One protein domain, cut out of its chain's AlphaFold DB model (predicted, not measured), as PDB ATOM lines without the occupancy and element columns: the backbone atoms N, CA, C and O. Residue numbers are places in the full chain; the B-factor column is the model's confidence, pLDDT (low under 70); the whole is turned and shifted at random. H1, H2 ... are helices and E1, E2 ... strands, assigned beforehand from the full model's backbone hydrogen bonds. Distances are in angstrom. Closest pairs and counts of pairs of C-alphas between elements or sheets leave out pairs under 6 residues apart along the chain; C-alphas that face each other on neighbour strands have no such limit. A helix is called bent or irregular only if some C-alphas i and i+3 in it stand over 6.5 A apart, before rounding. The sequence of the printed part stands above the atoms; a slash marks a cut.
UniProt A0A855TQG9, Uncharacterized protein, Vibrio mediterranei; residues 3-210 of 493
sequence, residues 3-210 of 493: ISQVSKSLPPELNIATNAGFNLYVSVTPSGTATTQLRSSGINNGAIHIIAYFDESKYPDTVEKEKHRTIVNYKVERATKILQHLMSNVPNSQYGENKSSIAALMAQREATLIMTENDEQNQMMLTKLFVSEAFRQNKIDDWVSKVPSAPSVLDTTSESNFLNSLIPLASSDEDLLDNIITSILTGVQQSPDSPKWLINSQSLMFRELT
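What this domain is: This is residues 3 to 210 of the 493 residues of an uncharacterized protein of Vibrio mediterranei (UniProt A0A855TQG9). A small four-stranded sheet has the long helix H3 on one face and the start of H5 on the other, and H5 leads away from it into a lobe of helices, where H7 and H8 pack on H5 and H6 packs on H8. At the opposite end of the longest axis, H2 and H4 pack together beside the sheet, and the loop of residues 88 to 99 reaches farther out, while residues 62 to 68 of H3 run past the sheet. The printed part has 208 residues with nine named helices and four named strands, in the order H1 E1 H2 E2 H3 H4 E3 H5 H6 H7 H8 H9 E4; the sheet runs E1 E2 E3 E4 and is mixed. The class is mixed, helices and strands, and the whole is compact, with a radius of gyration of the C-alphas of 19.1 A and spans of 61 by 45 by 30 A.

Where its parts are: The strands are E1, residues 24 to 29 and 16.7 A long, E2, residues 48 to 52, E3, residues 112 to 116, and E4, residues 201 to 205, whose last C-alpha is at (37.463, 83.364, -32.915). H3, residues 62 to 87, is 37.0 A long and begins with C-alpha 62 at (15.361, 81.004, -40.689). H5, residues 119 to 136, measures 25.3 A, H8, residues 174 to 190, 24.0 A, and H7, residues 159 to 172, 20.8 A. H7 is neither bent nor irregular, but only just: C-alphas 165 and 168 are 6.4 A apart. The shorter helices are H2, residues 33 to 40, H4, residues 100 to 108, H6, residues 140 to 144, and H9, residues 196 to 199. H1, residues 12 to 20, begins with C-alpha 12 at (29.558, 61.449, -25.721) and is irregular, with C-alphas 13 and 16 8.1 A apart.

How they stand to each other: E1 and E2 are antiparallel, with N 26 and O 50 2.9 A apart, within hydrogen-bond range. E2 and E3 are parallel, with N 115 and O 51 at 2.8 A, and so are E3 and E4, with N 114 and O 202 at 2.8 A. E2, H3, H4 and E3 form a strand-helix-strand unit, two parallel neighbour strands with helices between, and its crossover is left-handed; E3, H5 to H9 and E4 form another. H3 and H5 lie on opposite faces, giving three layers, helices on both faces of a sheet. H3 has a height of 9.1 A over the sheet and runs along the strands, at 24 degrees to E2 on the local plane. H5 has a height of 10.5 A and runs slantwise to the strands, at 40 degrees to E3 on the local plane. H4 stands at the sheet's level, and it touches H2, closest at the C-alphas of Ala 34 and Ser 100, 4.5 A. H1 only grazes the sheet with its residues 14 to 18, and touches residues 125 to 133 of H5, closest at the C-alphas of Ala 20 and Lys 128, 6.0 A. H9 is on the same face as H5, over none of the strands. H5 and H8 are the hubs, touching three helices each. With residues 127 to 134 H5 touches H8 at a steep tilt of 53 degrees, the same way, closest at the C-alphas of Phe 130 and Leu 185, 6.2 A. H5 touches H7 with residues 128 to 135, closest at the C-alphas of Ser 132 and Glu 159, 6.5 A. H7 and H8 form a helical hairpin, closest at the C-alphas of Leu 169 and Leu 177, 6.2 A. H6 touches H8, closest at the C-alphas of Trp 143 and Ile 184, 5.6 A. Every O i to N i+4 pair is within hydrogen-bond range in H2, H3, H4, H5, H6 and H8, against 3 of 5 in H1 and 6 of 10 in H7; H9 is too short for such a pair.

The domain as a whole: The C-alphas of Asn 92 and Ser 152, the two farthest apart, are 61.9 A apart. The printed part has no cut. The long links are H3 to H4, 12 residues, and H6 to H7, 14 residues. The mean pLDDT of the printed part is 94.7, and no printed residue is under 70.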
ATOM      1  N   ILE A   3      39.039  63.699 -42.297       95.69
ATOM      2  CA  ILE A   3      38.321  64.841 -41.718       95.69
ATOM      3  C   ILE A   3      36.831  64.552 -41.881       95.69
ATOM      4  O   ILE A   3      36.383  64.250 -42.989       95.69
ATOM      5  N   SER A   4      36.069  64.573 -40.788       96.31
ATOM      6  CA  SER A   4      34.617  64.405 -40.876       96.31
ATOM      7  C   SER A   4      33.947  65.667 -41.417       96.31
ATOM      8  O   SER A   4      34.470  66.769 -41.285       96.31
ATOM      9  N   GLN A   5      32.743  65.515 -41.961       96.06
ATOM     10  CA  GLN A   5      31.867  66.660 -42.210       96.06
ATOM     11  C   GLN A   5      31.516  67.363 -40.891       96.06
ATOM     12  O   GLN A   5      31.578  66.745 -39.819       96.06
ATOM     13  N   VAL A   6      31.123  68.636 -40.975       96.88
ATOM     14  CA  VAL A   6      30.639  69.394 -39.814       96.88
ATOM     15  C   VAL A   6      29.358  68.745 -39.283       96.88
ATOM     16  O   VAL A   6      28.343  68.659 -39.975       96.88
ATOM     17  N   SER A   7      29.410  68.272 -38.040       96.69
ATOM     18  CA  SER A   7      28.290  67.679 -37.314       96.69
ATOM     19  C   SER A   7      27.608  68.717 -36.427       96.69
ATOM     20  O   SER A   7      28.277  69.565 -35.846       96.69
ATOM     21  N   LYS A   8      26.283  68.603 -36.262       94.38
ATOM     22  CA  LYS A   8      25.492  69.397 -35.298       94.38
ATOM     23  C   LYS A   8      25.447  68.781 -33.893       94.38
ATOM     24  O   LYS A   8      24.725  69.253 -33.020       94.38
ATOM     25  N   SER A   9      26.150  67.672 -33.693       93.38
ATOM     26  CA  SER A   9      26.245  66.979 -32.413       93.38
ATOM     27  C   SER A   9      27.685  66.591 -32.117       93.38
ATOM     28  O   SER A   9      28.423  66.143 -33.001       93.38
ATOM     29  N   LEU A  10      28.058  66.751 -30.850       97.12
ATOM     30  CA  LEU A  10      29.334  66.320 -30.303       97.12
ATOM     31  C   LEU A  10      29.212  64.870 -29.796       97.12
ATOM     32  O   LEU A  10      28.118  64.441 -29.406       97.12
ATOM     33  N   PRO A  11      30.307  64.095 -29.806       95.75
ATOM     34  CA  PRO A  11      30.297  62.725 -29.317       95.75
ATOM     35  C   PRO A  11      30.232  62.677 -27.771       95.75
ATOM     36  O   PRO A  11      30.528  63.679 -27.113       95.75
ATOM     37  N   PRO A  12      29.816  61.546 -27.164       93.94
ATOM     38  CA  PRO A  12      29.558  61.449 -25.721       93.94
ATOM     39  C   PRO A  12      30.733  61.839 -24.812       93.94
ATOM     40  O   PRO A  12      30.509  62.341 -23.714       93.94
ATOM     41  N   GLU A  13      31.970  61.630 -25.256       91.88
ATOM     42  CA  GLU A  13      33.194  62.021 -24.550       91.88
ATOM     43  C   GLU A  13      33.348  63.543 -24.374       91.88
ATOM     44  O   GLU A  13      34.034  63.989 -23.456       91.88
ATOM     45  N   LEU A  14      32.659  64.345 -25.194       96.25
ATOM     46  CA  LEU A  14      32.628  65.809 -25.115       96.25
ATOM     47  C   LEU A  14      31.323  66.324 -24.477       96.25
ATOM     48  O   LEU A  14      30.885  67.442 -24.752       96.25
ATOM     49  N   ASN A  15      30.664  65.527 -23.628       94.62
ATOM     50  CA  ASN A  15      29.379  65.889 -23.016       94.62
ATOM     51  C   ASN A  15      29.407  67.216 -22.236       94.62
ATOM     52  O   ASN A  15      28.414  67.938 -22.254       94.62
ATOM     53  N   ILE A  16      30.525  67.564 -21.594       95.00
ATOM     54  CA  ILE A  16      30.693  68.849 -20.901       95.00
ATOM     55  C   ILE A  16      30.573  70.005 -21.897       95.00
ATOM     56  O   ILE A  16      29.866  70.968 -21.622       95.00
ATOM     57  N   ALA A  17      31.182  69.888 -23.082       97.38
ATOM     58  CA  ALA A  17      31.046  70.890 -24.135       97.38
ATOM     59  C   ALA A  17      29.606  70.979 -24.658       97.38
ATOM     60  O   ALA A  17      29.064  72.078 -24.783       97.38
ATOM     61  N   THR A  18      28.940  69.842 -24.872       96.62
ATOM     62  CA  THR A  18      27.513  69.824 -25.242       96.62
ATOM     63  C   THR A  18      26.653  70.545 -24.200       96.62
ATOM     64  O   THR A  18      25.829  71.385 -24.552       96.62
ATOM     65  N   ASN A  19      26.866  70.268 -22.910       93.62
ATOM     66  CA  ASN A  19      26.137  70.909 -21.811       93.62
ATOM     67  C   ASN A  19      26.476  72.407 -21.688       93.62
ATOM     68  O   ASN A  19      25.615  73.231 -21.352       93.62
ATOM     69  N   ALA A  20      27.716  72.781 -22.015       94.00
ATOM     70  CA  ALA A  20      28.128  74.172 -22.112       94.00
ATOM     71  C   ALA A  20      27.430  74.906 -23.271       94.00
ATOM     72  O   ALA A  20      27.166  76.100 -23.152       94.00
ATOM     73  N   GLY A  21      27.014  74.193 -24.317       95.50
ATOM     74  CA  GLY A  21      26.211  74.716 -25.423       95.50
ATOM     75  C   GLY A  21      26.879  74.592 -26.787       95.50
ATOM     76  O   GLY A  21      26.264  74.967 -27.782       95.50
ATOM     77  N   PHE A  22      28.103  74.056 -26.856       98.06
ATOM     78  CA  PHE A  22      28.776  73.776 -28.124       98.06
ATOM     79  C   PHE A  22      27.908  72.858 -28.985       98.06
ATOM     80  O   PHE A  22      27.380  71.847 -28.515       98.06
ATOM     81  N   ASN A  23      27.739  73.235 -30.248       97.31
ATOM     82  CA  ASN A  23      26.726  72.663 -31.134       97.31
ATOM     83  C   ASN A  23      27.253  72.338 -32.534       97.31
ATOM     84  O   ASN A  23      26.480  71.912 -33.392       97.31
ATOM     85  N   LEU A  24      28.554  72.507 -32.764       98.25
ATOM     86  CA  LEU A  24      29.231  72.127 -33.996       98.25
ATOM     87  C   LEU A  24      30.484  71.314 -33.670       98.25
ATOM     88  O   LEU A  24      31.209  71.631 -32.725       98.25
ATOM     89  N   TYR A  25      30.729  70.265 -34.454       98.50
ATOM     90  CA  TYR A  25      31.842  69.345 -34.243       98.50
ATOM     91  C   TYR A  25      32.461  68.864 -35.550       98.50
ATOM     92  O   TYR A  25      31.752  68.439 -36.465       98.50
ATOM     93  N   VAL A  26      33.792  68.839 -35.590       98.44
ATOM     94  CA  VAL A  26      34.566  68.087 -36.576       98.44
ATOM     95  C   VAL A  26      35.590  67.217 -35.859       98.44
ATOM     96  O   VAL A  26      36.292  67.659 -34.950       98.44
ATOM     97  N   SER A  27      35.694  65.970 -36.312       97.62
ATOM     98  CA  SER A  27      36.766  65.057 -35.932       97.62
ATOM     99  C   SER A  27      37.837  65.017 -37.016       97.62
ATOM    100  O   SER A  27      37.540  64.865 -38.205       97.62
ATOM    101  N   VAL A  28      39.092  65.102 -36.590       97.44
ATOM    102  CA  VAL A  28      40.261  64.905 -37.441       97.44
ATOM    103  C   VAL A  28      41.000  63.665 -36.957       97.44
ATOM    104  O   VAL A  28      41.610  63.642 -35.890       97.44
ATOM    105  N   THR A  29      40.927  62.595 -37.743       95.25
ATOM    106  CA  THR A  29      41.488  61.286 -37.391       95.25
ATOM    107  C   THR A  29      42.795  61.029 -38.141       95.25
ATOM    108  O   THR A  29      42.838  61.126 -39.378       95.25
ATOM    109  N   PRO A  30      43.887  60.657 -37.447       93.19
ATOM    110  CA  PRO A  30      45.114  60.249 -38.115       93.19
ATOM    111  C   PRO A  30      44.900  59.015 -38.998       93.19
ATOM    112  O   PRO A  30      44.041  58.174 -38.732       93.19
ATOM    113  N   SER A  31      45.708  58.890 -40.049       91.00
ATOM    114  CA  SER A  31      45.652  57.778 -41.009       91.00
ATOM    115  C   SER A  31      47.021  57.114 -41.169       91.00
ATOM    116  O   SER A  31      48.051  57.728 -40.885       91.00
ATOM    117  N   GLY A  32      47.049  55.889 -41.698       91.81
ATOM    118  CA  GLY A  32      48.294  55.195 -42.040       91.81
ATOM    119  C   GLY A  32      49.181  54.940 -40.817       91.81
ATOM    120  O   GLY A  32      48.709  54.444 -39.795       91.81
ATOM    121  N   THR A  33      50.467  55.288 -40.916       90.69
ATOM    122  CA  THR A  33      51.471  55.058 -39.862       90.69
ATOM    123  C   THR A  33      51.070  55.654 -38.513       90.69
ATOM    124  O   THR A  33      51.276  55.010 -37.485       90.69
ATOM    125  N   ALA A  34      50.443  56.832 -38.500       91.62
ATOM    126  CA  ALA A  34      49.977  57.465 -37.267       91.62
ATOM    127  C   ALA A  34      48.907  56.619 -36.549       91.62
ATOM    128  O   ALA A  34      48.945  56.459 -35.331       91.62
ATOM    129  N   THR A  35      47.990  55.996 -37.299       91.75
ATOM    130  CA  THR A  35      46.991  55.068 -36.742       91.75
ATOM    131  C   THR A  35      47.652  53.826 -36.145       91.75
ATOM    132  O   THR A  35      47.246  53.359 -35.083       91.75
ATOM    133  N   THR A  36      48.687  53.287 -36.795       90.44
ATOM    134  CA  THR A  36      49.450  52.150 -36.255       90.44
ATOM    135  C   THR A  36      50.146  52.521 -34.944       90.44
ATOM    136  O   THR A  36      50.104  51.739 -33.996       90.44
ATOM    137  N   GLN A  37      50.725  53.724 -34.859       91.06
ATOM    138  CA  GLN A  37      51.349  54.234 -33.634       91.06
ATOM    139  C   GLN A  37      50.329  54.375 -32.496       91.06
ATOM    140  O   GLN A  37      50.558  53.845 -31.411       91.06
ATOM    141  N   LEU A  38      49.164  54.977 -32.755       90.69
ATOM    142  CA  LEU A  38      48.075  55.064 -31.773       90.69
ATOM    143  C   LEU A  38      47.661  53.686 -31.239       90.69
ATOM    144  O   LEU A  38      47.595  53.486 -30.026       90.69
ATOM    145  N   ARG A  39      47.460  52.711 -32.134       91.44
ATOM    146  CA  ARG A  39      47.085  51.339 -31.751       91.44
ATOM    147  C   ARG A  39      48.160  50.653 -30.916       91.44
ATOM    148  O   ARG A  39      47.822  49.946 -29.971       91.44
ATOM    149  N   SER A  40      49.440  50.879 -31.224       89.81
ATOM    150  CA  SER A  40      50.547  50.352 -30.414       89.81
ATOM    151  C   SER A  40      50.583  50.938 -28.997       89.81
ATOM    152  O   SER A  40      51.001  50.254 -28.068       89.81
ATOM    153  N   SER A  41      50.051  52.151 -28.823       87.00
ATOM    154  CA  SER A  41      49.848  52.810 -27.527       87.00
ATOM    155  C   SER A  41      48.498  52.472 -26.871       87.00
ATOM    156  O   SER A  41      48.131  53.089 -25.875       87.00
ATOM    157  N   GLY A  42      47.735  51.515 -27.416       90.00
ATOM    158  CA  GLY A  42      46.436  51.089 -26.880       90.00
ATOM    159  C   GLY A  42      45.254  52.003 -27.227       90.00
ATOM    160  O   GLY A  42      44.163  51.811 -26.693       90.00
ATOM    161  N   ILE A  43      45.436  52.978 -28.122       90.00
ATOM    162  CA  ILE A  43      44.405  53.947 -28.511       90.00
ATOM    163  C   ILE A  43      43.822  53.543 -29.867       90.00
ATOM    164  O   ILE A  43      44.484  53.627 -30.900       90.00
ATOM    165  N   ASN A  44      42.561  53.106 -29.873       81.44
ATOM    166  CA  ASN A  44      41.899  52.635 -31.095       81.44
ATOM    167  C   ASN A  44      41.179  53.747 -31.874       81.44
ATOM    168  O   ASN A  44      41.142  53.680 -33.100       81.44
ATOM    169  N   ASN A  45      40.665  54.768 -31.177       81.44
ATOM    170  CA  ASN A  45      39.826  55.834 -31.740       81.44
ATOM    171  C   ASN A  45      40.356  57.236 -31.378       81.44
ATOM    172  O   ASN A  45      39.587  58.106 -30.989       81.44
ATOM    173  N   GLY A  46      41.673  57.448 -31.447       91.25
ATOM    174  CA  GLY A  46      42.262  58.761 -31.163       91.25
ATOM    175  C   GLY A  46      41.881  59.785 -32.233       91.25
ATOM    176  O   GLY A  46      41.989  59.491 -33.427       91.25
ATOM    177  N   ALA A  47      41.478  60.980 -31.812       95.88
ATOM    178  CA  ALA A  47      41.095  62.071 -32.697       95.88
ATOM    179  C   ALA A  47      41.620  63.413 -32.180       95.88
ATOM    180  O   ALA A  47      41.872  63.593 -30.992       95.88
ATOM    181  N   ILE A  48      41.792  64.342 -33.113       98.38
ATOM    182  CA  ILE A  48      41.907  65.772 -32.845       98.38
ATOM    183  C   ILE A  48      40.495  66.340 -33.004       98.38
ATOM    184  O   ILE A  48      39.781  65.970 -33.946       98.38
ATOM    185  N   HIS A  49      40.082  67.205 -32.088       98.50
ATOM    186  CA  HIS A  49      38.726  67.734 -32.040       98.50
ATOM    187  C   HIS A  49      38.700  69.196 -32.480       98.50
ATOM    188  O   HIS A  49      39.588  69.979 -32.159       98.50
ATOM    189  N   ILE A  50      37.652  69.577 -33.200       98.75
ATOM    190  CA  ILE A  50      37.292  70.977 -33.400       98.75
ATOM    191  C   ILE A  50      35.850  71.117 -32.941       98.75
ATOM    192  O   ILE A  50      34.962  70.457 -33.488       98.75
ATOM    193  N   ILE A  51      35.627  71.937 -31.919       98.69
ATOM    194  CA  ILE A  51      34.296  72.247 -31.395       98.69
ATOM    195  C   ILE A  51      33.996  73.721 -31.614       98.69
ATOM    196  O   ILE A  51      34.867  74.571 -31.457       98.69
ATOM    197  N   ALA A  52      32.756  74.026 -31.970       98.50
ATOM    198  CA  ALA A  52      32.319  75.388 -32.231       98.50
ATOM    199  C   ALA A  52      31.005  75.688 -31.503       98.50
ATOM    200  O   ALA A  52      30.113  74.835 -31.422       98.50
ATOM    201  N   TYR A  53      30.897  76.904 -30.971       98.19
ATOM    202  CA  TYR A  53      29.649  77.443 -30.449       98.19
ATOM    203  C   TYR A  53      29.077  78.459 -31.433       98.19
ATOM    204  O   TYR A  53      29.684  79.492 -31.701       98.19
ATOM    205  N   PHE A  54      27.896  78.161 -31.967       96.56
ATOM    206  CA  PHE A  54      27.131  79.072 -32.807       96.56
ATOM    207  C   PHE A  54      25.805  79.420 -32.133       96.56
ATOM    208  O   PHE A  54      24.909  78.577 -32.034       96.56
ATOM    209  N   ASP A  55      25.666  80.667 -31.686       95.06
ATOM    210  CA  ASP A  55      24.442  81.144 -31.048       95.06
ATOM    211  C   ASP A  55      23.337  81.415 -32.078       95.06
ATOM    212  O   ASP A  55      23.158  82.518 -32.596       95.06
ATOM    213  N   GLU A  56      22.548  80.382 -32.358       91.94
ATOM    214  CA  GLU A  56      21.408  80.481 -33.266       91.94
ATOM    215  C   GLU A  56      20.301  81.418 -32.776       91.94
ATOM    216  O   GLU A  56      19.438  81.794 -33.574       91.94
ATOM    217  N   SER A  57      20.267  81.759 -31.483       92.75
ATOM    218  CA  SER A  57      19.211  82.605 -30.921       92.75
ATOM    219  C   SER A  57      19.325  84.061 -31.380       92.75
ATOM    220  O   SER A  57      18.316  84.768 -31.408       92.75
ATOM    221  N   LYS A  58      20.513  84.474 -31.843       92.75
ATOM    222  CA  LYS A  58      20.761  85.787 -32.457       92.75
ATOM    223  C   LYS A  58      20.011  85.997 -33.773       92.75
ATOM    224  O   LYS A  58      19.778  87.138 -34.161       92.75
ATOM    225  N   TYR A  59      19.609  84.912 -34.437       92.56
ATOM    226  CA  TYR A  59      19.007  84.939 -35.770       92.56
ATOM    227  C   TYR A  59      17.578  84.380 -35.720       92.56
ATOM    228  O   TYR A  59      17.376  83.168 -35.856       92.56
ATOM    229  N   PRO A  60      16.558  85.230 -35.496       88.38
ATOM    230  CA  PRO A  60      15.171  84.776 -35.423       88.38
ATOM    231  C   PRO A  60      14.629  84.335 -36.791       88.38
ATOM    232  O   PRO A  60      13.760  83.464 -36.855       88.38
ATOM    233  N   ASP A  61      15.145  84.904 -37.883       93.88
ATOM    234  CA  ASP A  61      14.782  84.526 -39.246       93.88
ATOM    235  C   ASP A  61      15.518  83.252 -39.695       93.88
ATOM    236  O   ASP A  61      16.724  83.100 -39.503       93.88
ATOM    237  N   THR A  62      14.790  82.310 -40.305       93.38
ATOM    238  CA  THR A  62      15.361  81.004 -40.689       93.38
ATOM    239  C   THR A  62      16.343  81.119 -41.855       93.38
ATOM    240  O   THR A  62      17.321  80.375 -41.895       93.38
ATOM    241  N   VAL A  63      16.117  82.049 -42.789       93.12
ATOM    242  CA  VAL A  63      17.000  82.253 -43.946       93.12
ATOM    243  C   VAL A  63      18.301  82.910 -43.494       93.12
ATOM    244  O   VAL A  63      19.385  82.449 -43.847       93.12
ATOM    245  N   GLU A  64      18.207  83.943 -42.660       91.44
ATOM    246  CA  GLU A  64      19.360  84.612 -42.063       91.44
ATOM    247  C   GLU A  64      20.175  83.661 -41.181       91.44
ATOM    248  O   GLU A  64      21.403  83.618 -41.286       91.44
ATOM    249  N   LYS A  65      19.499  82.853 -40.357       94.31
ATOM    250  CA  LYS A  65      20.140  81.824 -39.536       94.31
ATOM    251  C   LYS A  65      20.928  80.834 -40.385       94.31
ATOM    252  O   LYS A  65      22.070  80.528 -40.053       94.31
ATOM    253  N   GLU A  66      20.341  80.331 -41.469       93.44
ATOM    254  CA  GLU A  66      21.018  79.359 -42.331       93.44
ATOM    255  C   GLU A  66      22.186  79.985 -43.101       93.44
ATOM    256  O   GLU A  66      23.237  79.357 -43.248       93.44
ATOM    257  N   LYS A  67      22.059  81.253 -43.508       91.19
ATOM    258  CA  LYS A  67      23.162  82.019 -44.098       91.19
ATOM    259  C   LYS A  67      24.352  82.114 -43.136       91.19
ATOM    260  O   LYS A  67      25.467  81.764 -43.517       91.19
ATOM    261  N   HIS A  68      24.128  82.543 -41.893       92.31
ATOM    262  CA  HIS A  68      25.203  82.668 -40.901       92.31
ATOM    263  C   HIS A  68      25.775  81.309 -40.494       92.31
ATOM    264  O   HIS A  68      26.992  81.166 -40.393       92.31
ATOM    265  N   ARG A  69      24.926  80.282 -40.357       94.44
ATOM    266  CA  ARG A  69      25.382  78.906 -40.128       94.44
ATOM    267  C   ARG A  69      26.313  78.434 -41.237       94.44
ATOM    268  O   ARG A  69      27.344  77.841 -40.945       94.44
ATOM    269  N   THR A  70      25.961  78.687 -42.494       94.06
ATOM    270  CA  THR A  70      26.781  78.289 -43.645       94.06
ATOM    271  C   THR A  70      28.165  78.935 -43.577       94.06
ATOM    272  O   THR A  70      29.169  78.247 -43.743       94.06
ATOM    273  N   ILE A  71      28.234  80.229 -43.250       92.81
ATOM    274  CA  ILE A  71      29.507  80.946 -43.070       92.81
ATOM    275  C   ILE A  71      30.320  80.335 -41.922       92.81
ATOM    276  O   ILE A  71      31.511  80.072 -42.086       92.81
ATOM    277  N   VAL A  72      29.688  80.063 -40.778       95.62
ATOM    278  CA  VAL A  72      30.356  79.429 -39.631       95.62
ATOM    279  C   VAL A  72      30.867  78.033 -39.984       95.62
ATOM    280  O   VAL A  72      32.011  77.716 -39.667       95.62
ATOM    281  N   ASN A  73      30.087  77.222 -40.700       96.75
ATOM    282  CA  ASN A  73      30.527  75.910 -41.171       96.75
ATOM    283  C   ASN A  73      31.757  76.025 -42.075       96.75
ATOM    284  O   ASN A  73      32.725  75.303 -41.860       96.75
ATOM    285  N   TYR A  74      31.772  76.967 -43.022       96.50
ATOM    286  CA  TYR A  74      32.955  77.204 -43.847       96.50
ATOM    287  C   TYR A  74      34.168  77.635 -43.020       96.50
ATOM    288  O   TYR A  74      35.287  77.245 -43.347       96.50
ATOM    289  N   LYS A  75      33.980  78.408 -41.944       97.44
ATOM    290  CA  LYS A  75      35.079  78.804 -41.049       97.44
ATOM    291  C   LYS A  75      35.612  77.607 -40.263       97.44
ATOM    292  O   LYS A  75      36.822  77.406 -40.213       97.44
ATOM    293  N   VAL A  76      34.732  76.752 -39.740       98.31
ATOM    294  CA  VAL A  76      35.124  75.474 -39.121       98.31
ATOM    295  C   VAL A  76      35.879  74.597 -40.129       98.31
ATOM    296  O   VAL A  76      36.948  74.074 -39.816       98.31
ATOM    297  N   GLU A  77      35.397  74.489 -41.369       97.69
ATOM    298  CA  GLU A  77      36.102  73.780 -42.441       97.69
ATOM    299  C   GLU A  77      37.472  74.398 -42.734       97.69
ATOM    300  O   GLU A  77      38.452  73.667 -42.870       97.69
ATOM    301  N   ARG A  78      37.590  75.729 -42.799       97.94
ATOM    302  CA  ARG A  78      38.879  76.395 -43.016       97.94
ATOM    303  C   ARG A  78      39.873  76.067 -41.909       97.94
ATOM    304  O   ARG A  78      41.025  75.769 -42.216       97.94
ATOM    305  N   ALA A  79      39.432  76.016 -40.654       98.50
ATOM    306  CA  ALA A  79      40.297  75.594 -39.560       98.50
ATOM    307  C   ALA A  79      40.823  74.158 -39.767       98.50
ATOM    308  O   ALA A  79      42.024  73.901 -39.649       98.50
ATOM    309  N   THR A  80      39.960  73.225 -40.195       97.94
ATOM    310  CA  THR A  80      40.392  71.850 -40.524       97.94
ATOM    311  C   THR A  80      41.392  71.809 -41.683       97.94
ATOM    312  O   THR A  80      42.310  70.989 -41.680       97.94
ATOM    313  N   LYS A  81      41.239  72.707 -42.662       98.00
ATOM    314  CA  LYS A  81      42.090  72.813 -43.851       98.00
ATOM    315  C   LYS A  81      43.471  73.376 -43.517       98.00
ATOM    316  O   LYS A  81      44.473  72.840 -43.987       98.00
ATOM    317  N   ILE A  82      43.553  74.386 -42.654       98.69
ATOM    318  CA  ILE A  82      44.841  74.886 -42.156       98.69
ATOM    319  C   ILE A  82      45.562  73.776 -41.382       98.69
ATOM    320  O   ILE A  82      46.728  73.496 -41.662       98.69
ATOM    321  N   LEU A  83      44.858  73.049 -40.507       98.56
ATOM    322  CA  LEU A  83      45.440  71.895 -39.820       98.56
ATOM    323  C   LEU A  83      45.902  70.807 -40.811       98.56
ATOM    324  O   LEU A  83      46.997  70.267 -40.662       98.56
ATOM    325  N   GLN A  84      45.125  70.523 -41.862       97.88
ATOM    326  CA  GLN A  84      45.537  69.622 -42.945       97.88
ATOM    327  C   GLN A  84      46.854  70.067 -43.590       97.88
ATOM    328  O   GLN A  84      47.721  69.225 -43.841       97.88
ATOM    329  N   HIS A  85      47.027  71.364 -43.852       98.38
ATOM    330  CA  HIS A  85      48.275  71.890 -44.400       98.38
ATOM    331  C   HIS A  85      49.459  71.646 -43.456       98.38
ATOM    332  O   HIS A  85      50.457  71.066 -43.888       98.38
ATOM    333  N   LEU A  86      49.321  71.987 -42.171       98.56
ATOM    334  CA  LEU A  86      50.376  71.778 -41.169       98.56
ATOM    335  C   LEU A  86      50.755  70.293 -41.020       98.56
ATOM    336  O   LEU A  86      51.929  69.951 -40.875       98.56
ATOM    337  N   MET A  87      49.771  69.395 -41.112       97.00
ATOM    338  CA  MET A  87      49.958  67.945 -40.972       97.00
ATOM    339  C   MET A  87      50.448  67.242 -42.246       97.00
ATOM    340  O   MET A  87      50.816  66.065 -42.188       97.00
ATOM    341  N   SER A  88      50.466  67.916 -43.397       97.06
ATOM    342  CA  SER A  88      50.859  67.300 -44.667       97.06
ATOM    343  C   SER A  88      52.372  67.098 -44.741       97.06
ATOM    344  O   SER A  88      53.141  68.037 -44.547       97.06
ATOM    345  N   ASN A  89      52.823  65.870 -45.021       97.56
ATOM    346  CA  ASN A  89      54.249  65.547 -45.148       97.56
ATOM    347  C   ASN A  89      54.899  66.313 -46.304       97.56
ATOM    348  O   ASN A  89      54.307  66.391 -47.376       97.56
ATOM    349  N   VAL A  90      56.126  66.792 -46.108       97.50
ATOM    350  CA  VAL A  90      56.940  67.487 -47.115       97.50
ATOM    351  C   VAL A  90      58.066  66.541 -47.540       97.50
ATOM    352  O   VAL A  90      58.979  66.302 -46.751       97.50
ATOM    353  N   PRO A  91      58.009  65.936 -48.738       95.50
ATOM    354  CA  PRO A  91      59.021  64.973 -49.165       95.50
ATOM    355  C   PRO A  91      60.436  65.558 -49.136       95.50
ATOM    356  O   PRO A  91      60.653  66.681 -49.587       95.50
ATOM    357  N   ASN A  92      61.407  64.765 -48.672       95.25
ATOM    358  CA  ASN A  92      62.826  65.134 -48.593       95.25
ATOM    359  C   ASN A  92      63.144  66.341 -47.685       95.25
ATOM    360  O   ASN A  92      64.201  66.951 -47.851       95.25
ATOM    361  N   SER A  93      62.266  66.704 -46.744       96.94
ATOM    362  CA  SER A  93      62.529  67.788 -45.793       96.94
ATOM    363  C   SER A  93      62.996  67.278 -44.427       96.94
ATOM    364  O   SER A  93      62.603  66.202 -43.982       96.94
ATOM    365  N   GLN A  94      63.821  68.063 -43.727       96.12
ATOM    366  CA  GLN A  94      64.455  67.610 -42.483       96.12
ATOM    367  C   GLN A  94      63.464  67.318 -41.343       96.12
ATOM    368  O   GLN A  94      63.678  66.383 -40.572       96.12
ATOM    369  N   TYR A  95      62.406  68.117 -41.208       97.50
ATOM    370  CA  TYR A  95      61.440  67.994 -40.111       97.50
ATOM    371  C   TYR A  95      60.050  67.567 -40.602       97.50
ATOM    372  O   TYR A  95      59.259  67.002 -39.851       97.50
ATOM    373  N   GLY A  96      59.745  67.814 -41.872       97.31
ATOM    374  CA  GLY A  96      58.423  67.625 -42.449       97.31
ATOM    375  C   GLY A  96      58.218  66.312 -43.200       97.31
ATOM    376  O   GLY A  96      57.064  66.046 -43.541       97.31
ATOM    377  N   GLU A  97      59.259  65.505 -43.445       97.31
ATOM    378  CA  GLU A  97      59.175  64.264 -44.238       97.31
ATOM    379  C   GLU A  97      58.157  63.267 -43.674       97.31
ATOM    380  O   GLU A  97      57.386  62.664 -44.425       97.31
ATOM    381  N   ASN A  98      58.107  63.118 -42.348       95.88
ATOM    382  CA  ASN A  98      57.166  62.222 -41.688       95.88
ATOM    383  C   ASN A  98      56.583  62.829 -40.407       95.88
ATOM    384  O   ASN A  98      57.136  62.690 -39.316       95.88
ATOM    385  N   LYS A  99      55.389  63.406 -40.530       96.94
ATOM    386  CA  LYS A  99      54.619  63.986 -39.423       96.94
ATOM    387  C   LYS A  99      53.687  62.990 -38.729       96.94
ATOM    388  O   LYS A  99      52.818  63.388 -37.957       96.94
ATOM    389  N   SER A 100      53.844  61.684 -38.968       96.19
ATOM    390  CA  SER A 100      52.951  60.675 -38.377       96.19
ATOM    391  C   SER A 100      52.996  60.676 -36.847       96.19
ATOM    392  O   SER A 100      51.950  60.520 -36.223       96.19
ATOM    393  N   SER A 101      54.175  60.893 -36.248       96.88
ATOM    394  CA  SER A 101      54.311  60.956 -34.786       96.88
ATOM    395  C   SER A 101      53.656  62.204 -34.197       96.88
ATOM    396  O   SER A 101      53.049  62.109 -33.136       96.88
ATOM    397  N   ILE A 102      53.706  63.340 -34.902       98.06
ATOM    398  CA  ILE A 102      52.976  64.562 -34.538       98.06
ATOM    399  C   ILE A 102      51.472  64.271 -34.547       98.06
ATOM    400  O   ILE A 102      50.792  64.476 -33.547       98.06
ATOM    401  N   ALA A 103      50.962  63.709 -35.648       97.44
ATOM    402  CA  ALA A 103      49.547  63.389 -35.801       97.44
ATOM    403  C   ALA A 103      49.033  62.404 -34.741       97.44
ATOM    404  O   ALA A 103      47.955  62.597 -34.181       97.44
ATOM    405  N   ALA A 104      49.805  61.350 -34.464       97.25
ATOM    406  CA  ALA A 104      49.481  60.384 -33.425       97.25
ATOM    407  C   ALA A 104      49.484  61.038 -32.038       97.25
ATOM    408  O   ALA A 104      48.570  60.790 -31.255       97.25
ATOM    409  N   LEU A 105      50.463  61.898 -31.742       97.06
ATOM    410  CA  LEU A 105      50.564  62.551 -30.441       97.06
ATOM    411  C   LEU A 105      49.424  63.544 -30.200       97.06
ATOM    412  O   LEU A 105      48.805  63.484 -29.142       97.06
ATOM    413  N   MET A 106      49.087  64.381 -31.187       98.12
ATOM    414  CA  MET A 106      47.951  65.305 -31.081       98.12
ATOM    415  C   MET A 106      46.646  64.552 -30.797       98.12
ATOM    416  O   MET A 106      45.898  64.926 -29.899       98.12
ATOM    417  N   ALA A 107      46.401  63.444 -31.503       97.81
ATOM    418  CA  ALA A 107      45.222  62.610 -31.280       97.81
ATOM    419  C   ALA A 107      45.247  61.867 -29.930       97.81
ATOM    420  O   ALA A 107      44.211  61.683 -29.302       97.81
ATOM    421  N   GLN A 108      46.421  61.442 -29.452       96.31
ATOM    422  CA  GLN A 108      46.593  60.833 -28.126       96.31
ATOM    423  C   GLN A 108      46.370  61.835 -26.981       96.31
ATOM    424  O   GLN A 108      45.963  61.448 -25.876       96.31
ATOM    425  N   ARG A 109      46.696  63.104 -27.230       95.38
ATOM    426  CA  ARG A 109      46.476  64.228 -26.319       95.38
ATOM    427  C   ARG A 109      45.073  64.824 -26.453       95.38
ATOM    428  O   ARG A 109      44.763  65.733 -25.698       95.38
ATOM    429  N   GLU A 110      44.234  64.298 -27.350       97.19
ATOM    430  CA  GLU A 110      42.891  64.825 -27.633       97.19
ATOM    431  C   GLU A 110      42.926  66.329 -27.960       97.19
ATOM    432  O   GLU A 110      42.062  67.088 -27.533       97.19
ATOM    433  N   ALA A 111      43.955  66.780 -28.688       98.25
ATOM    434  CA  ALA A 111      44.144  68.190 -29.031       98.25
ATOM    435  C   ALA A 111      42.837  68.798 -29.564       98.25
ATOM    436  O   ALA A 111      42.202  68.206 -30.443       98.25
ATOM    437  N   THR A 112      42.428  69.947 -29.021       98.69
ATOM    438  CA  THR A 112      41.110  70.526 -29.316       98.69
ATOM    439  C   THR A 112      41.203  71.986 -29.731       98.69
ATOM    440  O   THR A 112      41.727  72.808 -28.993       98.69
ATOM    441  N   LEU A 113      40.637  72.330 -30.884       98.81
ATOM    442  CA  LEU A 113      40.383  73.723 -31.246       98.81
ATOM    443  C   LEU A 113      38.969  74.110 -30.795       98.81
ATOM    444  O   LEU A 113      37.994  73.464 -31.186       98.81
ATOM    445  N   ILE A 114      38.861  75.154 -29.981       98.75
ATOM    446  CA  ILE A 114      37.606  75.716 -29.484       98.75
ATOM    447  C   ILE A 114      37.317  76.989 -30.264       98.75
ATOM    448  O   ILE A 114      38.073  77.953 -30.200       98.75
ATOM    449  N   MET A 115      36.210  77.000 -30.999       98.69
ATOM    450  CA  MET A 115      35.835  78.129 -31.838       98.69
ATOM    451  C   MET A 115      34.586  78.838 -31.321       98.69
ATOM    452  O   MET A 115      33.550  78.216 -31.065       98.69
ATOM    453  N   THR A 116      34.678  80.155 -31.202       98.25
ATOM    454  CA  THR A 116      33.585  81.042 -30.780       98.25
ATOM    455  C   THR A 116      33.565  82.287 -31.658       98.25
ATOM    456  O   THR A 116      34.401  82.466 -32.529       98.25
ATOM    457  N   GLU A 117      32.588  83.162 -31.491       96.38
ATOM    458  CA  GLU A 117      32.423  84.359 -32.313       96.38
ATOM    459  C   GLU A 117      33.490  85.432 -32.067       96.38
ATOM    460  O   GLU A 117      33.999  86.020 -33.024       96.38
ATOM    461  N   ASN A 118      33.817  85.685 -30.800       95.94
ATOM    462  CA  ASN A 118      34.669  86.780 -30.330       95.94
ATOM    463  C   ASN A 118      35.203  86.491 -28.907       95.94
ATOM    464  O   ASN A 118      34.841  85.470 -28.313       95.94
ATOM    465  N   ASP A 119      36.031  87.389 -28.350       94.00
ATOM    466  CA  ASP A 119      36.624  87.224 -27.006       94.00
ATOM    467  C   ASP A 119      35.578  87.053 -25.914       94.00
ATOM    468  O   ASP A 119      35.706  86.164 -25.080       94.00
ATOM    469  N   GLU A 120      34.536  87.888 -25.923       93.25
ATOM    470  CA  GLU A 120      33.502  87.889 -24.887       93.25
ATOM    471  C   GLU A 120      32.794  86.529 -24.847       93.25
ATOM    472  O   GLU A 120      32.624  85.919 -23.788       93.25
ATOM    473  N   GLN A 121      32.443  85.996 -26.021       95.31
ATOM    474  CA  GLN A 121      31.850  84.672 -26.131       95.31
ATOM    475  C   GLN A 121      32.856  83.573 -25.771       95.31
ATOM    476  O   GLN A 121      32.471  82.600 -25.126       95.31
ATOM    477  N   ASN A 122      34.135  83.711 -26.134       96.50
ATOM    478  CA  ASN A 122      35.167  82.759 -25.728       96.50
ATOM    479  C   ASN A 122      35.311  82.690 -24.203       96.50
ATOM    480  O   ASN A 122      35.216  81.606 -23.636       96.50
ATOM    481  N   GLN A 123      35.465  83.835 -23.537       93.38
ATOM    482  CA  GLN A 123      35.577  83.928 -22.082       93.38
ATOM    483  C   GLN A 123      34.353  83.323 -21.390       93.38
ATOM    484  O   GLN A 123      34.500  82.521 -20.467       93.38
ATOM    485  N   MET A 124      33.147  83.633 -21.875       93.81
ATOM    486  CA  MET A 124      31.906  83.053 -21.360       93.81
ATOM    487  C   MET A 124      31.892  81.523 -21.496       93.81
ATOM    488  O   MET A 124      31.597  80.813 -20.532       93.81
ATOM    489  N   MET A 125      32.208  81.003 -22.686       96.81
ATOM    490  CA  MET A 125      32.140  79.567 -22.960       96.81
ATOM    491  C   MET A 125      33.236  78.789 -22.224       96.81
ATOM    492  O   MET A 125      32.938  77.741 -21.653       96.81
ATOM    493  N   LEU A 126      34.467  79.305 -22.167       95.75
ATOM    494  CA  LEU A 126      35.561  78.704 -21.399       95.75
ATOM    495  C   LEU A 126      35.264  78.713 -19.896       95.75
ATOM    496  O   LEU A 126      35.408  77.681 -19.244       95.75
ATOM    497  N   THR A 127      34.763  79.829 -19.355       94.69
ATOM    498  CA  THR A 127      34.333  79.902 -17.948       94.69
ATOM    499  C   THR A 127      33.295  78.828 -17.653       94.69
ATOM    500  O   THR A 127      33.424  78.095 -16.673       94.69
ATOM    501  N   LYS A 128      32.297  78.674 -18.531       95.94
ATOM    502  CA  LYS A 128      31.286  77.629 -18.386       95.94
ATOM    503  C   LYS A 128      31.911  76.235 -18.402       95.94
ATOM    504  O   LYS A 128      31.627  75.466 -17.496       95.94
ATOM    505  N   LEU A 129      32.801  75.931 -19.349       97.31
ATOM    506  CA  LEU A 129      33.502  74.642 -19.410       97.31
ATOM    507  C   LEU A 129      34.266  74.321 -18.119       97.31
ATOM    508  O   LEU A 129      34.114  73.228 -17.575       97.31
ATOM    509  N   PHE A 130      35.064  75.265 -17.615       96.19
ATOM    510  CA  PHE A 130      35.874  75.049 -16.416       96.19
ATOM    511  C   PHE A 130      35.021  74.919 -15.153       96.19
ATOM    512  O   PHE A 130      35.304  74.077 -14.302       96.19
ATOM    513  N   VAL A 131      33.942  75.697 -15.047       96.19
ATOM    514  CA  VAL A 131      32.977  75.578 -13.950       96.19
ATOM    515  C   VAL A 131      32.244  74.239 -14.019       96.19
ATOM    516  O   VAL A 131      32.203  73.530 -13.014       96.19
ATOM    517  N   SER A 132      31.711  73.845 -15.181       96.25
ATOM    518  CA  SER A 132      31.054  72.541 -15.352       96.25
ATOM    519  C   SER A 132      32.002  71.398 -14.972       96.25
ATOM    520  O   SER A 132      31.592  70.446 -14.306       96.25
ATOM    521  N   GLU A 133      33.286  71.504 -15.328       97.00
ATOM    522  CA  GLU A 133      34.293  70.513 -14.953       97.00
ATOM    523  C   GLU A 133      34.578  70.501 -13.442       97.00
ATOM    524  O   GLU A 133      34.638  69.431 -12.832       97.00
ATOM    525  N   ALA A 134      34.654  71.671 -12.802       97.00
ATOM    526  CA  ALA A 134      34.774  71.779 -11.349       97.00
ATOM    527  C   ALA A 134      33.594  71.114 -10.620       97.00
ATOM    528  O   ALA A 134      33.794  70.392  -9.640       97.00
ATOM    529  N   PHE A 135      32.365  71.315 -11.104       96.62
ATOM    530  CA  PHE A 135      31.172  70.665 -10.556       96.62
ATOM    531  C   PHE A 135      31.177  69.156 -10.797       96.62
ATOM    532  O   PHE A 135      30.904  68.397  -9.866       96.62
ATOM    533  N   ARG A 136      31.555  68.694 -11.997       95.94
ATOM    534  CA  ARG A 136      31.672  67.260 -12.306       95.94
ATOM    535  C   ARG A 136      32.634  66.548 -11.351       95.94
ATOM    536  O   ARG A 136      32.373  65.411 -10.956       95.94
ATOM    537  N   GLN A 137      33.722  67.216 -10.966       96.50
ATOM    538  CA  GLN A 137      34.708  66.692 -10.020       96.50
ATOM    539  C   GLN A 137      34.335  66.906  -8.538       96.50
ATOM    540  O   GLN A 137      35.037  66.405  -7.662       96.50
ATOM    541  N   ASN A 138      33.242  67.616  -8.226       97.06
ATOM    542  CA  ASN A 138      32.913  68.096  -6.874       97.06
ATOM    543  C   ASN A 138      34.052  68.926  -6.242       97.06
ATOM    544  O   ASN A 138      34.367  68.777  -5.063       97.06
ATOM    545  N   LYS A 139      34.703  69.776  -7.045       97.56
ATOM    546  CA  LYS A 139      35.866  70.593  -6.660       97.56
ATOM    547  C   LYS A 139      35.610  72.094  -6.615       97.56
ATOM    548  O   LYS A 139      36.518  72.844  -6.264       97.56
ATOM    549  N   ILE A 140      34.391  72.537  -6.921       96.62
ATOM    550  CA  ILE A 140      34.066  73.966  -6.959       96.62
ATOM    551  C   ILE A 140      34.367  74.671  -5.626       96.62
ATOM    552  O   ILE A 140      35.082  75.669  -5.626       96.62
ATOM    553  N   ASP A 141      33.940  74.113  -4.487       95.50
ATOM    554  CA  ASP A 141      34.203  74.690  -3.160       95.50
ATOM    555  C   ASP A 141      35.707  74.708  -2.827       95.50
ATOM    556  O   ASP A 141      36.242  75.703  -2.328       95.50
ATOM    557  N   ASP A 142      36.415  73.620  -3.153       95.75
ATOM    558  CA  ASP A 142      37.856  73.470  -2.924       95.75
ATOM    559  C   ASP A 142      38.670  74.521  -3.696       95.75
ATOM    560  O   ASP A 142      39.680  75.021  -3.201       95.75
ATOM    561  N   TRP A 143      38.276  74.839  -4.931       96.44
ATOM    562  CA  TRP A 143      39.006  75.786  -5.775       96.44
ATOM    563  C   TRP A 143      38.611  77.234  -5.497       96.44
ATOM    564  O   TRP A 143      39.484  78.101  -5.439       96.44
ATOM    565  N   VAL A 144      37.333  77.502  -5.234       94.81
ATOM    566  CA  VAL A 144      36.841  78.838  -4.868       94.81
ATOM    567  C   VAL A 144      37.399  79.294  -3.521       94.81
ATOM    568  O   VAL A 144      37.804  80.446  -3.381       94.81
ATOM    569  N   SER A 145      37.485  78.401  -2.529       94.56
ATOM    570  CA  SER A 145      37.972  78.745  -1.181       94.56
ATOM    571  C   SER A 145      39.436  79.197  -1.122       94.56
ATOM    572  O   SER A 145      39.851  79.785  -0.123       94.56
ATOM    573  N   LYS A 146      40.214  78.981  -2.192       94.88
ATOM    574  CA  LYS A 146      41.587  79.495  -2.329       94.88
ATOM    575  C   LYS A 146      41.640  81.003  -2.578       94.88
ATOM    576  O   LYS A 146      42.692  81.604  -2.367       94.88
ATOM    577  N   VAL A 147      40.535  81.606  -3.013       94.81
ATOM    578  CA  VAL A 147      40.441  83.040  -3.287       94.81
ATOM    579  C   VAL A 147      39.771  83.732  -2.097       94.81
ATOM    580  O   VAL A 147      38.620  83.423  -1.774       94.81
ATOM    581  N   PRO A 148      40.459  84.661  -1.408       92.06
ATOM    582  CA  PRO A 148      39.861  85.424  -0.319       92.06
ATOM    583  C   PRO A 148      38.562  86.112  -0.754       92.06
ATOM    584  O   PRO A 148      38.458  86.605  -1.871       92.06
ATOM    585  N   SER A 149      37.569  86.154   0.138       87.50
ATOM    586  CA  SER A 149      36.247  86.775  -0.083       87.50
ATOM    587  C   SER A 149      35.326  86.075  -1.096       87.50
ATOM    588  O   SER A 149      34.110  86.241  -0.987       87.50
ATOM    589  N   ALA A 150      35.837  85.224  -1.993       85.25
ATOM    590  CA  ALA A 150      35.025  84.532  -2.999       85.25
ATOM    591  C   ALA A 150      33.885  83.666  -2.409       85.25
ATOM    592  O   ALA A 150      32.748  83.811  -2.862       85.25
ATOM    593  N   PRO A 151      34.086  82.858  -1.343       81.12
ATOM    594  CA  PRO A 151      33.003  82.044  -0.775       81.12
ATOM    595  C   PRO A 151      31.821  82.843  -0.206       81.12
ATOM    596  O   PRO A 151      30.752  82.285   0.002       81.12
ATOM    597  N   SER A 152      32.005  84.133   0.097       84.25
ATOM    598  CA  SER A 152      30.937  84.979   0.652       84.25
ATOM    599  C   SER A 152      30.034  85.623  -0.400       84.25
ATOM    600  O   SER A 152      28.990  86.166  -0.046       84.25
ATOM    601  N   VAL A 153      30.432  85.568  -1.675       86.62
ATOM    602  CA  VAL A 153      29.739  86.234  -2.789       86.62
ATOM    603  C   VAL A 153      29.265  85.263  -3.875       86.62
ATOM    604  O   VAL A 153      28.478  85.660  -4.730       86.62
ATOM    605  N   LEU A 154      29.702  84.001  -3.830       92.31
ATOM    606  CA  LEU A 154      29.345  82.965  -4.800       92.31
ATOM    607  C   LEU A 154      28.345  81.962  -4.222       92.31
ATOM    608  O   LEU A 154      28.412  81.607  -3.047       92.31
ATOM    609  N   ASP A 155      27.458  81.458  -5.079       93.88
ATOM    610  CA  ASP A 155      26.551  80.355  -4.752       93.88
ATOM    611  C   ASP A 155      27.048  79.059  -5.404       93.88
ATOM    612  O   ASP A 155      26.846  78.821  -6.592       93.88
ATOM    613  N   THR A 156      27.697  78.201  -4.622       94.56
ATOM    614  CA  THR A 156      28.257  76.928  -5.098       94.56
ATOM    615  C   THR A 156      27.268  75.758  -5.045       94.56
ATOM    616  O   THR A 156      27.642  74.625  -5.338       94.56
ATOM    617  N   THR A 157      25.988  75.989  -4.716       93.94
ATOM    618  CA  THR A 157      25.001  74.904  -4.537       93.94
ATOM    619  C   THR A 157      24.620  74.184  -5.830       93.94
ATOM    620  O   THR A 157      24.180  73.034  -5.795       93.94
ATOM    621  N   SER A 158      24.766  74.847  -6.977       95.81
ATOM    622  CA  SER A 158      24.599  74.246  -8.299       95.81
ATOM    623  C   SER A 158      25.379  75.027  -9.350       95.81
ATOM    624  O   SER A 158      25.635  76.218  -9.176       95.81
ATOM    625  N   GLU A 159      25.692  74.379 -10.473       94.75
ATOM    626  CA  GLU A 159      26.382  75.011 -11.603       94.75
ATOM    627  C   GLU A 159      25.663  76.277 -12.086       94.75
ATOM    628  O   GLU A 159      26.282  77.322 -12.273       94.75
ATOM    629  N   SER A 160      24.336  76.217 -12.230       94.62
ATOM    630  CA  SER A 160      23.542  77.366 -12.669       94.62
ATOM    631  C   SER A 160      23.566  78.510 -11.659       94.62
ATOM    632  O   SER A 160      23.701  79.664 -12.060       94.62
ATOM    633  N   ASN A 161      23.459  78.214 -10.361       95.81
ATOM    634  CA  ASN A 161      23.533  79.251  -9.332       95.81
ATOM    635  C   ASN A 161      24.920  79.898  -9.294       95.81
ATOM    636  O   ASN A 161      25.016  81.122  -9.205       95.81
ATOM    637  N   PHE A 162      25.974  79.097  -9.462       96.25
ATOM    638  CA  PHE A 162      27.343  79.587  -9.494       96.25
ATOM    639  C   PHE A 162      27.562  80.539 -10.665       96.25
ATOM    640  O   PHE A 162      27.949  81.687 -10.453       96.25
ATOM    641  N   LEU A 163      27.225  80.116 -11.886       94.06
ATOM    642  CA  LEU A 163      27.338  80.961 -13.078       94.06
ATOM    643  C   LEU A 163      26.519  82.253 -12.936       94.06
ATOM    644  O   LEU A 163      27.013  83.329 -13.265       94.06
ATOM    645  N   ASN A 164      25.308  82.178 -12.376       94.31
ATOM    646  CA  ASN A 164      24.485  83.361 -12.113       94.31
ATOM    647  C   ASN A 164      25.113  84.303 -11.074       94.31
ATOM    648  O   ASN A 164      24.938  85.517 -11.179       94.31
ATOM    649  N   SER A 165      25.849  83.771 -10.094       94.38
ATOM    650  CA  SER A 165      26.555  84.583  -9.096       94.38
ATOM    651  C   SER A 165      27.779  85.317  -9.662       94.38
ATOM    652  O   SER A 165      28.129  86.375  -9.146       94.38
ATOM    653  N   LEU A 166      28.369  84.843 -10.770       92.94
ATOM    654  CA  LEU A 166      29.476  85.532 -11.456       92.94
ATOM    655  C   LEU A 166      29.029  86.798 -12.208       92.94
ATOM    656  O   LEU A 166      29.803  87.741 -12.343       92.94
ATOM    657  N   ILE A 167      27.779  86.846 -12.678       90.31
ATOM    658  CA  ILE A 167      27.240  87.968 -13.468       90.31
ATOM    659  C   ILE A 167      27.347  89.318 -12.735       90.31
ATOM    660  O   ILE A 167      27.890  90.259 -13.316       90.31
ATOM    661  N   PRO A 168      26.849  89.477 -11.489       90.56
ATOM    662  CA  PRO A 168      26.993  90.745 -10.774       90.56
ATOM    663  C   PRO A 168      28.458  91.079 -10.454       90.56
ATOM    664  O   PRO A 168      28.816  92.255 -10.480       90.56
ATOM    665  N   LEU A 169      29.302  90.065 -10.212       88.75
ATOM    666  CA  LEU A 169      30.735  90.224  -9.935       88.75
ATOM    667  C   LEU A 169      31.487  90.859 -11.102       88.75
ATOM    668  O   LEU A 169      32.251  91.793 -10.878       88.75
ATOM    669  N   ALA A 170      31.191  90.437 -12.335       86.00
ATOM    670  CA  ALA A 170      31.802  90.978 -13.551       86.00
ATOM    671  C   ALA A 170      31.656  92.503 -13.697       86.00
ATOM    672  O   ALA A 170      32.430  93.134 -14.405       86.00
ATOM    673  N   SER A 171      30.659  93.106 -13.041       87.44
ATOM    674  CA  SER A 171      30.458  94.560 -13.042       87.44
ATOM    675  C   SER A 171      30.935  95.252 -11.765       87.44
ATOM    676  O   SER A 171      31.111  96.469 -11.772       87.44
ATOM    677  N   SER A 172      31.072  94.525 -10.653       90.38
ATOM    678  CA  SER A 172      31.371  95.118  -9.345       90.38
ATOM    679  C   SER A 172      32.824  94.967  -8.906       90.38
ATOM    680  O   SER A 172      33.298  95.819  -8.160       90.38
ATOM    681  N   ASP A 173      33.493  93.882  -9.305       91.81
ATOM    682  CA  ASP A 173      34.850  93.532  -8.870       91.81
ATOM    683  C   ASP A 173      35.508  92.573  -9.886       91.81
ATOM    684  O   ASP A 173      35.470  91.349  -9.739       91.81
ATOM    685  N   GLU A 174      36.053  93.148 -10.962       89.12
ATOM    686  CA  GLU A 174      36.699  92.418 -12.065       89.12
ATOM    687  C   GLU A 174      37.952  91.663 -11.588       89.12
ATOM    688  O   GLU A 174      38.116  90.489 -11.905       89.12
ATOM    689  N   ASP A 175      38.759  92.274 -10.711       90.56
ATOM    690  CA  ASP A 175      39.947  91.637 -10.128       90.56
ATOM    691  C   ASP A 175      39.575  90.378  -9.323       90.56
ATOM    692  O   ASP A 175      40.251  89.346  -9.398       90.56
ATOM    693  N   LEU A 176      38.505  90.431  -8.520       92.88
ATOM    694  CA  LEU A 176      38.035  89.254  -7.787       92.88
ATOM    695  C   LEU A 176      37.531  88.164  -8.740       92.88
ATOM    696  O   LEU A 176      37.841  86.990  -8.523       92.88
ATOM    697  N   LEU A 177      36.789  88.535  -9.788       92.38
ATOM    698  CA  LEU A 177      36.319  87.596 -10.807       92.38
ATOM    699  C   LEU A 177      37.491  86.884 -11.496       92.38
ATOM    700  O   LEU A 177      37.494  85.652 -11.557       92.38
ATOM    701  N   ASP A 178      38.503  87.629 -11.934       90.38
ATOM    702  CA  ASP A 178      39.690  87.080 -12.594       90.38
ATOM    703  C   ASP A 178      40.445  86.111 -11.683       90.38
ATOM    704  O   ASP A 178      40.838  85.020 -12.106       90.38
ATOM    705  N   ASN A 179      40.579  86.442 -10.396       92.94
ATOM    706  CA  ASN A 179      41.194  85.548  -9.415       92.94
ATOM    707  C   ASN A 179      40.382  84.255  -9.209       92.94
ATOM    708  O   ASN A 179      40.965  83.171  -9.092       92.94
ATOM    709  N   ILE A 180      39.045  84.340  -9.180       94.50
ATOM    710  CA  ILE A 180      38.153  83.170  -9.082       94.50
ATOM    711  C   ILE A 180      38.323  82.270 -10.306       94.50
ATOM    712  O   ILE A 180      38.563  81.068 -10.149       94.50
ATOM    713  N   ILE A 181      38.234  82.841 -11.510       92.81
ATOM    714  CA  ILE A 181      38.365  82.098 -12.769       92.81
ATOM    715  C   ILE A 181      39.753  81.461 -12.858       92.81
ATOM    716  O   ILE A 181      39.853  80.268 -13.137       92.81
ATOM    717  N   THR A 182      40.812  82.200 -12.521       91.88
ATOM    718  CA  THR A 182      42.196  81.698 -12.515       91.88
ATOM    719  C   THR A 182      42.377  80.528 -11.549       91.88
ATOM    720  O   THR A 182      43.032  79.538 -11.887       91.88
ATOM    721  N   SER A 183      41.775  80.588 -10.355       94.94
ATOM    722  CA  SER A 183      41.841  79.486  -9.385       94.94
ATOM    723  C   SER A 183      41.157  78.216  -9.905       94.94
ATOM    724  O   SER A 183      41.699  77.115  -9.761       94.94
ATOM    725  N   ILE A 184      39.989  78.359 -10.544       95.94
ATOM    726  CA  ILE A 184      39.256  77.240 -11.152       95.94
ATOM    727  C   ILE A 184      40.040  76.673 -12.336       95.94
ATOM    728  O   ILE A 184      40.254  75.465 -12.384       95.94
ATOM    729  N   LEU A 185      40.523  77.525 -13.244       93.00
ATOM    730  CA  LEU A 185      41.351  77.142 -14.390       93.00
ATOM    731  C   LEU A 185      42.580  76.343 -13.944       93.00
ATOM    732  O   LEU A 185      42.799  75.228 -14.416       93.00
ATOM    733  N   THR A 186      43.323  76.871 -12.969       92.00
ATOM    734  CA  THR A 186      44.495  76.195 -12.392       92.00
ATOM    735  C   THR A 186      44.107  74.838 -11.804       92.00
ATOM    736  O   THR A 186      44.815  73.848 -11.981       92.00
ATOM    737  N   GLY A 187      42.963  74.773 -11.116       94.88
ATOM    738  CA  GLY A 187      42.407  73.534 -10.580       94.88
ATOM    739  C   GLY A 187      42.100  72.498 -11.663       94.88
ATOM    740  O   GLY A 187      42.516  71.347 -11.531       94.88
ATOM    741  N   VAL A 188      41.438  72.911 -12.747       94.94
ATOM    742  CA  VAL A 188      41.148  72.054 -13.906       94.94
ATOM    743  C   VAL A 188      42.445  71.569 -14.548       94.94
ATOM    744  O   VAL A 188      42.596  70.370 -14.763       94.94
ATOM    745  N   GLN A 189      43.409  72.446 -14.807       91.00
ATOM    746  CA  GLN A 189      44.662  72.079 -15.476       91.00
ATOM    747  C   GLN A 189      45.530  71.119 -14.651       91.00
ATOM    748  O   GLN A 189      46.184  70.242 -15.210       91.00
ATOM    749  N   GLN A 190      45.531  71.259 -13.323       91.56
ATOM    750  CA  GLN A 190      46.331  70.415 -12.428       91.56
ATOM    751  C   GLN A 190      45.625  69.118 -12.015       91.56
ATOM    752  O   GLN A 190      46.276  68.212 -11.484       91.56
ATOM    753  N   SER A 191      44.307  69.021 -12.202       94.69
ATOM    754  CA  SER A 191      43.559  67.832 -11.804       94.69
ATOM    755  C   SER A 191      43.803  66.672 -12.778       94.69
ATOM    756  O   SER A 191      43.563  66.818 -13.977       94.69
ATOM    757  N   PRO A 192      44.212  65.485 -12.289       93.75
ATOM    758  CA  PRO A 192      44.388  64.306 -13.134       93.75
ATOM    759  C   PRO A 192      43.062  63.744 -13.671       93.75
ATOM    760  O   PRO A 192      43.084  62.932 -14.594       93.75
ATOM    761  N   ASP A 193      41.929  64.156 -13.095       95.75
ATOM    762  CA  ASP A 193      40.593  63.726 -13.514       95.75
ATOM    763  C   ASP A 193      40.022  64.594 -14.644       95.75
ATOM    764  O   ASP A 193      38.973  64.248 -15.197       95.75
ATOM    765  N   SER A 194      40.690  65.703 -14.983       95.88
ATOM    766  CA  SER A 194      40.273  66.594 -16.063       95.88
ATOM    767  C   SER A 194      40.448  65.937 -17.430       95.88
ATOM    768  O   SER A 194      41.471  65.294 -17.689       95.88
ATOM    769  N   PRO A 195      39.475  66.096 -18.342       95.94
ATOM    770  CA  PRO A 195      39.568  65.492 -19.656       95.94
ATOM    771  C   PRO A 195      40.677  66.149 -20.482       95.94
ATOM    772  O   PRO A 195      40.848  67.372 -20.473       95.94
ATOM    773  N   LYS A 196      41.413  65.327 -21.237       95.25
ATOM    774  CA  LYS A 196      42.566  65.778 -22.023       95.25
ATOM    775  C   LYS A 196      42.177  66.809 -23.072       95.25
ATOM    776  O   LYS A 196      42.910  67.775 -23.255       95.25
ATOM    777  N   TRP A 197      41.024  66.628 -23.711       96.81
ATOM    778  CA  TRP A 197      40.534  67.564 -24.717       96.81
ATOM    779  C   TRP A 197      40.379  68.996 -24.190       96.81
ATOM    780  O   TRP A 197      40.627  69.945 -24.925       96.81
ATOM    781  N   LEU A 198      40.022  69.162 -22.910       96.19
ATOM    782  CA  LEU A 198      39.828  70.478 -22.306       96.19
ATOM    783  C   LEU A 198      41.165  71.127 -21.936       96.19
ATOM    784  O   LEU A 198      41.378  72.302 -22.221       96.19
ATOM    785  N   ILE A 199      42.082  70.365 -21.332       94.50
ATOM    786  CA  ILE A 199      43.398  70.883 -20.916       94.50
ATOM    787  C   ILE A 199      44.348  71.125 -22.098       94.50
ATOM    788  O   ILE A 199      45.233  71.964 -22.003       94.50
ATOM    789  N   ASN A 200      44.161  70.409 -23.211       95.56
ATOM    790  CA  ASN A 200      44.960  70.527 -24.434       95.56
ATOM    791  C   ASN A 200      44.208  71.318 -25.515       95.56
ATOM    792  O   ASN A 200      44.283  70.979 -26.704       95.56
ATOM    793  N   SER A 201      43.436  72.322 -25.091       96.38
ATOM    794  CA  SER A 201      42.634  73.153 -25.981       96.38
ATOM    795  C   SER A 201      43.343  74.447 -26.388       96.38
ATOM    796  O   SER A 201      44.176  74.966 -25.652       96.38
ATOM    797  N   GLN A 202      42.998  74.944 -27.574       96.50
ATOM    798  CA  GLN A 202      43.376  76.254 -28.100       96.50
ATOM    799  C   GLN A 202      42.110  76.968 -28.576       96.50
ATOM    800  O   GLN A 202      41.256  76.329 -29.195       96.50
ATOM    801  N   SER A 203      41.983  78.266 -28.313       97.44
ATOM    802  CA  SER A 203      40.842  79.062 -28.778       97.44
ATOM    803  C   SER A 203      41.123  79.715 -30.134       97.44
ATOM    804  O   SER A 203      42.262  80.032 -30.446       97.44
ATOM    805  N   LEU A 204      40.079  79.925 -30.938       98.06
ATOM    806  CA  LEU A 204      40.132  80.733 -32.162       98.06
ATOM    807  C   LEU A 204      38.766  81.358 -32.450       98.06
ATOM    808  O   LEU A 204      37.753  80.658 -32.505       98.06
ATOM    809  N   MET A 205      38.723  82.662 -32.708       97.50
ATOM    810  CA  MET A 205      37.463  83.364 -32.915       97.50
ATOM    811  C   MET A 205      37.088  83.418 -34.399       97.50
ATOM    812  O   MET A 205      37.918  83.665 -35.272       97.50
ATOM    813  N   PHE A 206      35.799  83.268 -34.718       96.56
ATOM    814  CA  PHE A 206      35.290  83.376 -36.083       96.56
ATOM    815  C   PHE A 206      35.610  84.737 -36.689       96.56
ATOM    816  O   PHE A 206      35.877  84.813 -37.885       96.56
ATOM    817  N   ARG A 207      35.588  85.816 -35.901       95.12
ATOM    818  CA  ARG A 207      35.922  87.156 -36.402       95.12
ATOM    819  C   ARG A 207      37.388  87.294 -36.852       95.12
ATOM    820  O   ARG A 207      37.674  88.153 -37.677       95.12
ATOM    821  N   GLU A 208      38.275  86.441 -36.343       94.50
ATOM    822  CA  GLU A 208      39.712  86.394 -36.653       94.50
ATOM    823  C   GLU A 208      40.050  85.260 -37.622       94.50
ATOM    824  O   GLU A 208      41.208  85.021 -37.921       94.50
ATOM    825  N   LEU A 209      39.054  84.549 -38.142       96.56
ATOM    826  CA  LEU A 209      39.255  83.541 -39.169       96.56
ATOM    827  C   LEU A 209      38.484  83.963 -40.409       96.56
ATOM    828  O   LEU A 209      37.264  83.808 -40.479       96.56
ATOM    829  N   THR A 210      39.185  84.514 -41.395       95.81
ATOM    830  CA  THR A 210      38.546  84.848 -42.679       95.81
ATOM    831  C   THR A 210      38.171  83.577 -43.453       95.81
ATOM    832  O   THR A 210      38.468  82.464 -43.030       95.81
TER     833      THR A 210